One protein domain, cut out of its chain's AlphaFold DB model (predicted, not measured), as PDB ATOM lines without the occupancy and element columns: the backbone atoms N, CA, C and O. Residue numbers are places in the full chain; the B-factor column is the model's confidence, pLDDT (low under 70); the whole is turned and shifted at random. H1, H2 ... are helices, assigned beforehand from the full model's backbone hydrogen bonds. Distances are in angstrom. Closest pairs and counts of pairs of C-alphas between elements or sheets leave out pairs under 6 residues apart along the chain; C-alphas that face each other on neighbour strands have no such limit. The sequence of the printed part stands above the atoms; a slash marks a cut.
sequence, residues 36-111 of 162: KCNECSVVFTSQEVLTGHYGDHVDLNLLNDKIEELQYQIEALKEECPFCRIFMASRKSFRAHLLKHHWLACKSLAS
ATOM      1  N   LYS A  36     174.735 149.732 211.312       92.06
ATOM      2  CA  LYS A  36     173.620 148.865 210.907       92.06
ATOM      3  C   LYS A  36     174.150 147.584 210.253       92.06
ATOM      4  O   LYS A  36     175.117 147.654 209.494       92.06
ATOM      5  N   CYS A  37     173.519 146.444 210.535       94.69
ATOM      6  CA  CYS A  37     173.773 145.206 209.800       94.69
ATOM      7  C   CYS A  37     173.256 145.300 208.353       94.69
ATOM      8  O   CYS A  37     172.225 145.915 208.081       94.69
ATOM      9  N   ASN A  38     173.986 144.692 207.418       92.44
ATOM     10  CA  ASN A  38     173.593 144.649 206.011       92.44
ATOM     11  C   ASN A  38     172.526 143.582 205.704       92.44
ATOM     12  O   ASN A  38     171.852 143.694 204.685       92.44
ATOM     13  N   GLU A  39     172.362 142.581 206.571       92.19
ATOM     14  CA  GLU A  39     171.393 141.488 206.404       92.19
ATOM     15  C   GLU A  39     170.102 141.735 207.197       92.19
ATOM     16  O   GLU A  39     169.004 141.507 206.699       92.19
ATOM     17  N   CYS A  40     170.221 142.233 208.431       93.94
ATOM     18  CA  CYS A  40     169.092 142.423 209.334       93.94
ATOM     19  C   CYS A  40     168.949 143.879 209.804       93.94
ATOM     20  O   CYS A  40     169.817 144.731 209.618       93.94
ATOM     21  N   SER A  41     167.832 144.175 210.464       91.88
ATOM     22  CA  SER A  41     167.515 145.523 210.957       91.88
ATOM     23  C   SER A  41     168.191 145.880 212.291       91.88
ATOM     24  O   SER A  41     167.871 146.920 212.866       91.88
ATOM     25  N   VAL A  42     169.106 145.046 212.801       93.81
ATOM     26  CA  VAL A  42     169.802 145.289 214.076       93.81
ATOM     27  C   VAL A  42     170.856 146.387 213.919       93.81
ATOM     28  O   VAL A  42     171.530 146.516 212.891       93.81
ATOM     29  N   VAL A  43     170.983 147.203 214.965       93.44
ATOM     30  CA  VAL A  43     171.854 148.376 215.011       93.44
ATOM     31  C   VAL A  43     172.770 148.290 216.228       93.44
ATOM     32  O   VAL A  43     172.325 148.002 217.335       93.44
ATOM     33  N   PHE A  44     174.048 148.594 216.024       92.62
ATOM     34  CA  PHE A  44     175.104 148.485 217.023       92.62
ATOM     35  C   PHE A  44     175.742 149.843 217.314       92.62
ATOM     36  O   PHE A  44     175.764 150.744 216.476       92.62
ATOM     37  N   THR A  45     176.300 149.989 218.512       90.75
ATOM     38  CA  THR A  45     177.002 151.205 218.955       90.75
ATOM     39  C   THR A  45     178.495 151.193 218.617       90.75
ATOM     40  O   THR A  45     179.159 152.219 218.753       90.75
ATOM     41  N   SER A  46     179.034 150.058 218.158       90.06
ATOM     42  CA  SER A  46     180.429 149.923 217.736       90.06
ATOM     43  C   SER A  46     180.580 148.996 216.525       90.06
ATOM     44  O   SER A  46     179.799 148.064 216.326       90.06
ATOM     45  N   GLN A  47     181.619 149.245 215.722       89.94
ATOM     46  CA  GLN A  47     181.957 148.425 214.555       89.94
ATOM     47  C   GLN A  47     182.405 147.010 214.956       89.94
ATOM     48  O   GLN A  47     182.148 146.066 214.214       89.94
ATOM     49  N   GLU A  48     183.067 146.845 216.104       90.88
ATOM     50  CA  GLU A  48     183.560 145.540 216.571       90.88
ATOM     51  C   GLU A  48     182.398 144.602 216.911       90.88
ATOM     52  O   GLU A  48     182.379 143.469 216.439       90.88
ATOM     53  N   VAL A  49     181.373 145.109 217.607       93.06
ATOM     54  CA  VAL A  49     180.170 144.321 217.921       93.06
ATOM     55  C   VAL A  49     179.395 143.971 216.648       93.06
ATOM     56  O   VAL A  49     178.986 142.826 216.492       93.06
ATOM     57  N   LEU A  50     179.265 144.902 215.692       94.31
ATOM     58  CA  LEU A  50     178.680 144.588 214.380       94.31
ATOM     59  C   LEU A  50     179.483 143.500 213.641       94.31
ATOM     60  O   LEU A  50     178.902 142.620 213.017       94.31
ATOM     61  N   THR A  51     180.814 143.565 213.690       93.44
ATOM     62  CA  THR A  51     181.683 142.585 213.015       93.44
ATOM     63  C   THR A  51     181.501 141.191 213.616       93.44
ATOM     64  O   THR A  51     181.414 140.227 212.866       93.44
ATOM     65  N   GLY A  52     181.383 141.094 214.946       93.25
ATOM     66  CA  GLY A  52     181.062 139.838 215.629       93.25
ATOM     67  C   GLY A  52     179.667 139.311 215.286       93.25
ATOM     68  O   GLY A  52     179.524 138.123 215.025       93.25
ATOM     69  N   HIS A  53     178.668 140.194 215.190       95.19
ATOM     70  CA  HIS A  53     177.294 139.825 214.831       95.19
ATOM     71  C   HIS A  53     177.171 139.155 213.454       95.19
ATOM     72  O   HIS A  53     176.286 138.333 213.247       95.19
ATOM     73  N   TYR A  54     178.056 139.451 212.498       94.50
ATOM     74  CA  TYR A  54     178.031 138.742 211.214       94.50
ATOM     75  C   TYR A  54     178.274 137.231 211.345       94.50
ATOM     76  O   TYR A  54     177.859 136.494 210.456       94.50
ATOM     77  N   GLY A  55     178.861 136.771 212.457       92.81
ATOM     78  CA  GLY A  55     178.957 135.350 212.791       92.81
ATOM     79  C   GLY A  55     177.611 134.659 213.010       92.81
ATOM     80  O   GLY A  55     177.523 133.452 212.826       92.81
ATOM     81  N   ASP A  56     176.554 135.413 213.324       93.69
ATOM     82  CA  ASP A  56     175.193 134.871 213.436       93.69
ATOM     83  C   ASP A  56     174.570 134.585 212.058       93.69
ATOM     84  O   ASP A  56     173.579 133.867 211.958       93.69
ATOM     85  N   HIS A  57     175.129 135.167 210.990       92.50
ATOM     86  CA  HIS A  57     174.625 135.026 209.618       92.50
ATOM     87  C   HIS A  57     175.477 134.086 208.767       92.50
ATOM     88  O   HIS A  57     174.954 133.461 207.847       92.50
ATOM     89  N   VAL A  58     176.785 134.025 209.020       92.56
ATOM     90  CA  VAL A  58     177.736 133.190 208.275       92.56
ATOM     91  C   VAL A  58     178.825 132.654 209.195       92.56
ATOM     92  O   VAL A  58     179.250 133.343 210.122       92.56
ATOM     93  N   ASP A  59     179.356 131.469 208.890       92.62
ATOM     94  CA  ASP A  59     180.565 130.990 209.560       92.62
ATOM     95  C   ASP A  59     181.762 131.858 209.149       92.62
ATOM     96  O   ASP A  59     182.252 131.821 208.015       92.62
ATOM     97  N   LEU A  60     182.228 132.675 210.094       91.00
ATOM     98  CA  LEU A  60     183.350 133.571 209.865       91.00
ATOM     99  C   LEU A  60     184.650 132.809 209.613       91.00
ATOM    100  O   LEU A  60     185.488 133.346 208.897       91.00
ATOM    101  N   ASN A  61     184.859 131.618 210.181       91.94
ATOM    102  CA  ASN A  61     186.082 130.845 209.953       91.94
ATOM    103  C   ASN A  61     186.131 130.363 208.505       91.94
ATOM    104  O   ASN A  61     187.048 130.761 207.790       91.94
ATOM    105  N   LEU A  62     185.074 129.684 208.048       91.75
ATOM    106  CA  LEU A  62     184.933 129.255 206.654       91.75
ATOM    107  C   LEU A  62     185.080 130.426 205.672       91.75
ATOM    108  O   LEU A  62     185.755 130.320 204.651       91.75
ATOM    109  N   LEU A  63     184.471 131.575 205.986       93.06
ATOM    110  CA  LEU A  63     184.622 132.777 205.172       93.06
ATOM    111  C   LEU A  63     186.082 133.244 205.096       93.06
ATOM    112  O   LEU A  63     186.524 133.670 204.033       93.06
ATOM    113  N   ASN A  64     186.831 133.216 206.201       92.81
ATOM    114  CA  ASN A  64     188.233 133.633 206.173       92.81
ATOM    115  C   ASN A  64     189.079 132.702 205.309       92.81
ATOM    116  O   ASN A  64     189.912 133.219 204.569       92.81
ATOM    117  N   ASP A  65     188.839 131.394 205.382       93.44
ATOM    118  CA  ASP A  65     189.571 130.401 204.594       93.44
ATOM    119  C   ASP A  65     189.317 130.626 203.097       93.44
ATOM    120  O   ASP A  65     190.255 130.823 202.325       93.44
ATOM    121  N   LYS A  66     188.048 130.784 202.696       94.12
ATOM    122  CA  LYS A  66     187.682 131.104 201.303       94.12
ATOM    123  C   LYS A  66     188.251 132.440 200.821       94.12
ATOM    124  O   LYS A  66     188.605 132.591 199.654       94.12
ATOM    125  N   ILE A  67     188.335 133.443 201.695       94.56
ATOM    126  CA  ILE A  67     188.956 134.729 201.351       94.56
ATOM    127  C   ILE A  67     190.471 134.580 201.173       94.56
ATOM    128  O   ILE A  67     191.027 135.228 200.289       94.56
ATOM    129  N   GLU A  68     191.135 133.752 201.976       93.69
ATOM    130  CA  GLU A  68     192.569 133.476 201.843       93.69
ATOM    131  C   GLU A  68     192.874 132.714 200.546       93.69
ATOM    132  O   GLU A  68     193.783 133.104 199.812       93.69
ATOM    133  N   GLU A  69     192.050 131.726 200.192       94.19
ATOM    134  CA  GLU A  69     192.107 131.047 198.891       94.19
ATOM    135  C   GLU A  69     191.934 132.028 197.727       94.19
ATOM    136  O   GLU A  69     192.720 132.017 196.778       94.19
ATOM    137  N   LEU A  70     190.950 132.930 197.808       93.94
ATOM    138  CA  LEU A  70     190.750 133.960 196.789       93.94
ATOM    139  C   LEU A  70     191.937 134.914 196.689       93.94
ATOM    140  O   LEU A  70     192.339 135.255 195.580       93.94
ATOM    141  N   GLN A  71     192.503 135.345 197.820       94.19
ATOM    142  CA  GLN A  71     193.697 136.191 197.832       94.19
ATOM    143  C   GLN A  71     194.875 135.493 197.145       94.19
ATOM    144  O   GLN A  71     195.582 136.139 196.376       94.19
ATOM    145  N   TYR A  72     195.042 134.186 197.355       94.00
ATOM    146  CA  TYR A  72     196.060 133.391 196.674       94.00
ATOM    147  C   TYR A  72     195.815 133.304 195.160       94.00
ATOM    148  O   TYR A  72     196.720 133.587 194.379       94.00
ATOM    149  N   GLN A  73     194.589 132.985 194.734       93.75
ATOM    150  CA  GLN A  73     194.240 132.837 193.312       93.75
ATOM    151  C   GLN A  73     194.468 134.111 192.492       93.75
ATOM    152  O   GLN A  73     194.781 134.038 191.307       93.75
ATOM    153  N   ILE A  74     194.295 135.278 193.110       92.69
ATOM    154  CA  ILE A  74     194.439 136.575 192.439       92.69
ATOM    155  C   ILE A  74     195.773 137.272 192.750       92.69
ATOM    156  O   ILE A  74     195.906 138.468 192.456       92.69
ATOM    157  N   GLU A  75     196.696 136.559 193.404       93.44
ATOM    158  CA  GLU A  75     198.010 137.046 193.844       93.44
ATOM    159  C   GLU A  75     197.930 138.360 194.650       93.44
ATOM    160  O   GLU A  75     198.745 139.269 194.499       93.44
ATOM    161  N   ALA A  76     196.906 138.498 195.498       91.38
ATOM    162  CA  ALA A  76     196.751 139.644 196.390       91.38
ATOM    163  C   ALA A  76     197.676 139.539 197.607       91.38
ATOM    164  O   ALA A  76     197.932 138.458 198.142       91.38
ATOM    165  N   LEU A  77     198.125 140.690 198.107       89.56
ATOM    166  CA  LEU A  77     198.889 140.749 199.345       89.56
ATOM    167  C   LEU A  77     198.019 140.395 200.557       89.56
ATOM    168  O   LEU A  77     196.801 140.601 200.597       89.56
ATOM    169  N   LYS A  78     198.679 139.927 201.617       83.69
ATOM    170  CA  LYS A  78     198.035 139.747 202.919       83.69
ATOM    171  C   LYS A  78     197.487 141.102 203.386       83.69
ATOM    172  O   LYS A  78     198.225 142.076 203.432       83.69
ATOM    173  N   GLU A  79     196.201 141.140 203.739       89.12
ATOM    174  CA  GLU A  79     195.438 142.357 204.108       89.12
ATOM    175  C   GLU A  79     195.004 143.275 202.943       89.12
ATOM    176  O   GLU A  79     194.420 144.336 203.178       89.12
ATOM    177  N   GLU A  80     195.180 142.844 201.694       93.81
ATOM    178  CA  GLU A  80     194.601 143.485 200.510       93.81
ATOM    179  C   GLU A  80     193.237 142.872 200.173       93.81
ATOM    180  O   GLU A  80     193.092 141.655 200.063       93.81
ATOM    181  N   CYS A  81     192.199 143.697 200.027       94.38
ATOM    182  CA  CYS A  81     190.859 143.205 199.713       94.38
ATOM    183  C   CYS A  81     190.809 142.566 198.312       94.38
ATOM    184  O   CYS A  81     191.066 143.271 197.334       94.38
ATOM    185  N   PRO A  82     190.383 141.296 198.172       94.94
ATOM    186  CA  PRO A  82     190.325 140.642 196.868       94.94
ATOM    187  C   PRO A  82     189.278 141.242 195.917       94.94
ATOM    188  O   PRO A  82     189.386 141.089 194.704       94.94
ATOM    189  N   PHE A  83     188.287 141.968 196.444       94.12
ATOM    190  CA  PHE A  83     187.198 142.544 195.647       94.12
ATOM    191  C   PHE A  83     187.479 143.958 195.140       94.12
ATOM    192  O   PHE A  83     187.036 144.323 194.056       94.12
ATOM    193  N   CYS A  84     188.170 144.780 195.933       95.31
ATOM    194  CA  CYS A  84     188.384 146.197 195.619       95.31
ATOM    195  C   CYS A  84     189.842 146.654 195.720       95.31
ATOM    196  O   CYS A  84     190.111 147.841 195.551       95.31
ATOM    197  N   ARG A  85     190.776 145.734 195.997       93.31
ATOM    198  CA  ARG A  85     192.230 145.973 196.039       93.31
ATOM    199  C   ARG A  85     192.667 147.042 197.053       93.31
ATOM    200  O   ARG A  85     193.783 147.547 197.007       93.31
ATOM    201  N   ILE A  86     191.797 147.380 198.009       93.62
ATOM    202  CA  ILE A  86     192.128 148.275 199.119       93.62
ATOM    203  C   ILE A  86     192.997 147.521 200.123       93.62
ATOM    204  O   ILE A  86     192.595 146.481 200.649       93.62
ATOM    205  N   PHE A  87     194.162 148.088 200.424       94.00
ATOM    206  CA  PHE A  87     195.038 147.617 201.489       94.00
ATOM    207  C   PHE A  87     194.603 148.173 202.846       94.00
ATOM    208  O   PHE A  87     194.246 149.348 202.974       94.00
ATOM    209  N   MET A  88     194.650 147.335 203.876       93.50
ATOM    210  CA  MET A  88     194.280 147.713 205.235       93.50
ATOM    211  C   MET A  88     195.398 147.391 206.211       93.50
ATOM    212  O   MET A  88     196.026 146.353 206.120       93.50
ATOM    213  N   ALA A  89     195.595 148.268 207.194       91.31
ATOM    214  CA  ALA A  89     196.711 148.173 208.137       91.31
ATOM    215  C   ALA A  89     196.565 147.066 209.202       91.31
ATOM    216  O   ALA A  89     197.425 146.939 210.071       91.31
ATOM    217  N   SER A  90     195.438 146.348 209.230       91.81
ATOM    218  CA  SER A  90     195.225 145.254 210.179       91.81
ATOM    219  C   SER A  90     194.134 144.285 209.726       91.81
ATOM    220  O   SER A  90     193.129 144.687 209.124       91.81
ATOM    221  N   ARG A  91     194.240 143.028 210.166       90.56
ATOM    222  CA  ARG A  91     193.186 142.003 210.037       90.56
ATOM    223  C   ARG A  91     191.826 142.432 210.597       90.56
ATOM    224  O   ARG A  91     190.797 142.068 210.030       90.56
ATOM    225  N   LYS A  92     191.791 143.219 211.680       90.81
ATOM    226  CA  LYS A  92     190.528 143.724 212.255       90.81
ATOM    227  C   LYS A  92     189.831 144.693 211.296       90.81
ATOM    228  O   LYS A  92     188.652 144.515 210.998       90.81
ATOM    229  N   SER A  93     190.566 145.678 210.775       92.25
ATOM    230  CA  SER A  93     190.042 146.605 209.761       92.25
ATOM    231  C   SER A  93     189.679 145.893 208.460       92.25
ATOM    232  O   SER A  93     188.651 146.215 207.872       92.25
ATOM    233  N   PHE A  94     190.467 144.886 208.069       94.25
ATOM    234  CA  PHE A  94     190.218 144.035 206.908       94.25
ATOM    235  C   PHE A  94     188.864 143.331 206.985       94.25
ATOM    236  O   PHE A  94     188.018 143.514 206.113       94.25
ATOM    237  N   ARG A  95     188.602 142.605 208.078       93.62
ATOM    238  CA  ARG A  95     187.316 141.923 208.286       93.62
ATOM    239  C   ARG A  95     186.139 142.893 208.330       93.62
ATOM    240  O   ARG A  95     185.129 142.666 207.670       93.62
ATOM    241  N   ALA A  96     186.277 143.995 209.070       93.56
ATOM    242  CA  ALA A  96     185.234 145.014 209.154       93.56
ATOM    243  C   ALA A  96     184.903 145.614 207.778       93.56
ATOM    244  O   ALA A  96     183.734 145.846 207.477       93.56
ATOM    245  N   HIS A  97     185.911 145.845 206.935       95.00
ATOM    246  CA  HIS A  97     185.723 146.317 205.569       95.00
ATOM    247  C   HIS A  97     184.975 145.297 204.708       95.00
ATOM    248  O   HIS A  97     183.977 145.667 204.092       95.00
ATOM    249  N   LEU A  98     185.411 144.032 204.699       94.94
ATOM    250  CA  LEU A  98     184.781 142.972 203.906       94.94
ATOM    251  C   LEU A  98     183.294 142.839 204.232       94.94
ATOM    252  O   LEU A  98     182.446 142.950 203.352       94.94
ATOM    253  N   LEU A  99     182.970 142.701 205.514       94.56
ATOM    254  CA  LEU A  99     181.597 142.480 205.960       94.56
ATOM    255  C   LEU A  99     180.706 143.717 205.780       94.56
ATOM    256  O   LEU A  99     179.494 143.604 205.610       94.56
ATOM    257  N   LYS A 100     181.290 144.919 205.786       92.69
ATOM    258  CA  LYS A 100     180.541 146.167 205.615       92.69
ATOM    259  C   LYS A 100     180.319 146.540 204.154       92.69
ATOM    260  O   LYS A 100     179.229 146.991 203.814       92.69
ATOM    261  N   HIS A 101     181.342 146.407 203.317       93.50
ATOM    262  CA  HIS A 101     181.324 146.891 201.934       93.50
ATOM    263  C   HIS A 101     181.084 145.782 200.911       93.50
ATOM    264  O   HIS A 101     180.580 146.060 199.827       93.50
ATOM    265  N   HIS A 102     181.389 144.534 201.261       95.56
ATOM    266  CA  HIS A 102     181.300 143.375 200.376       95.56
ATOM    267  C   HIS A 102     180.459 142.249 200.993       95.56
ATOM    268  O   HIS A 102     180.709 141.076 200.723       95.56
ATOM    269  N   TRP A 103     179.443 142.599 201.797       94.56
ATOM    270  CA  TRP A 103     178.577 141.637 202.495       94.56
ATOM    271  C   TRP A 103     178.041 140.541 201.574       94.56
ATOM    272  O   TRP A 103     178.202 139.366 201.874       94.56
ATOM    273  N   LEU A 104     177.458 140.915 200.433       93.69
ATOM    274  CA  LEU A 104     176.854 139.950 199.511       93.69
ATOM    275  C   LEU A 104     177.881 138.959 198.952       93.69
ATOM    276  O   LEU A 104     177.611 137.766 198.919       93.69
ATOM    277  N   ALA A 105     179.075 139.433 198.584       94.12
ATOM    278  CA  ALA A 105     180.150 138.559 198.122       94.12
ATOM    279  C   ALA A 105     180.618 137.617 199.241       94.12
ATOM    280  O   ALA A 105     180.772 136.421 199.021       94.12
ATOM    281  N   CYS A 106     180.772 138.142 200.460       93.88
ATOM    282  CA  CYS A 106     181.138 137.343 201.626       93.88
ATOM    283  C   CYS A 106     180.080 136.279 201.939       93.88
ATOM    284  O   CYS A 106     180.423 135.133 202.205       93.88
ATOM    285  N   LYS A 107     178.797 136.633 201.865       92.44
ATOM    286  CA  LYS A 107     177.687 135.710 202.101       92.44
ATOM    287  C   LYS A 107     177.665 134.587 201.069       92.44
ATOM    288  O   LYS A 107     177.560 133.426 201.448       92.44
ATOM    289  N   SER A 108     177.819 134.917 199.786       92.25
ATOM    290  CA  SER A 108     177.880 133.910 198.722       92.25
ATOM    291  C   SER A 108     179.055 132.956 198.912       92.25
ATOM    292  O   SER A 108     178.885 131.750 198.772       92.25
ATOM    293  N   LEU A 109     180.226 133.474 199.293       91.19
ATOM    294  CA  LEU A 109     181.384 132.633 199.586       91.19
ATOM    295  C   LEU A 109     181.127 131.750 200.795       91.19
ATOM    296  O   LEU A 109     181.387 130.561 200.729       91.19
ATOM    297  N   ALA A 110     180.590 132.287 201.883       87.75
ATOM    298  CA  ALA A 110     180.348 131.506 203.088       87.75
ATOM    299  C   ALA A 110     179.213 130.480 202.941       87.75
ATOM    300  O   ALA A 110     179.129 129.570 203.760       87.75
ATOM    301  N   SER A 111     178.361 130.590 201.915       81.38
ATOM    302  CA  SER A 111     177.377 129.547 201.639       81.38
ATOM    303  C   SER A 111     178.080 128.222 201.327       81.38
ATOM    304  O   SER A 111     178.993 128.143 200.497       81.38
TER     305      SER A 111
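Overview. This is residues 36 to 111 of the 162 residues of the protein "C2H2-type domain-containing protein" of Caenorhabditis elegans (UniProt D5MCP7). Four helices stand at steep angles to one another as two angled pairs: H1 crosses H3, and H2 meets H4 near a right angle. A loop, residues 74 to 90, folds back from the end of H2 to H3. The 76 printed residues are all helix in class, in the order H1 H2 H3 H4, compact, with a radius of gyration of 12.0 A and spans of 36 by 27 by 18 A.

Arrangement. H2, residues 60 to 73, touches H4, residues 103 to 110, with residues 60 to 66 alone, about perpendicular at 88 degrees; the closest C-alphas, Leu 63 and Ala 110, are 4.9 A apart. H3, residues 91 to 101, is apart from H2. H1, residues 47 to 56, touches H3, only just about perpendicular at 71 degrees; the closest C-alphas, Thr 51 and Ala 96, are 5.8 A apart. Every O i to N i+4 pair is within hydrogen-bond range in H2, H3 and H4, and 4 of 6 in H1.

Along the chain. H2 is 19.8 A long, from C-alpha 60 at (183.350, 133.571, 209.865). H4 ends with C-alpha 110 at (180.348, 131.506, 203.088).

Size, cuts and confidence. The printed part has no cut. The link H2 to H3 is long. No printed residue is under 70 in pLDDT.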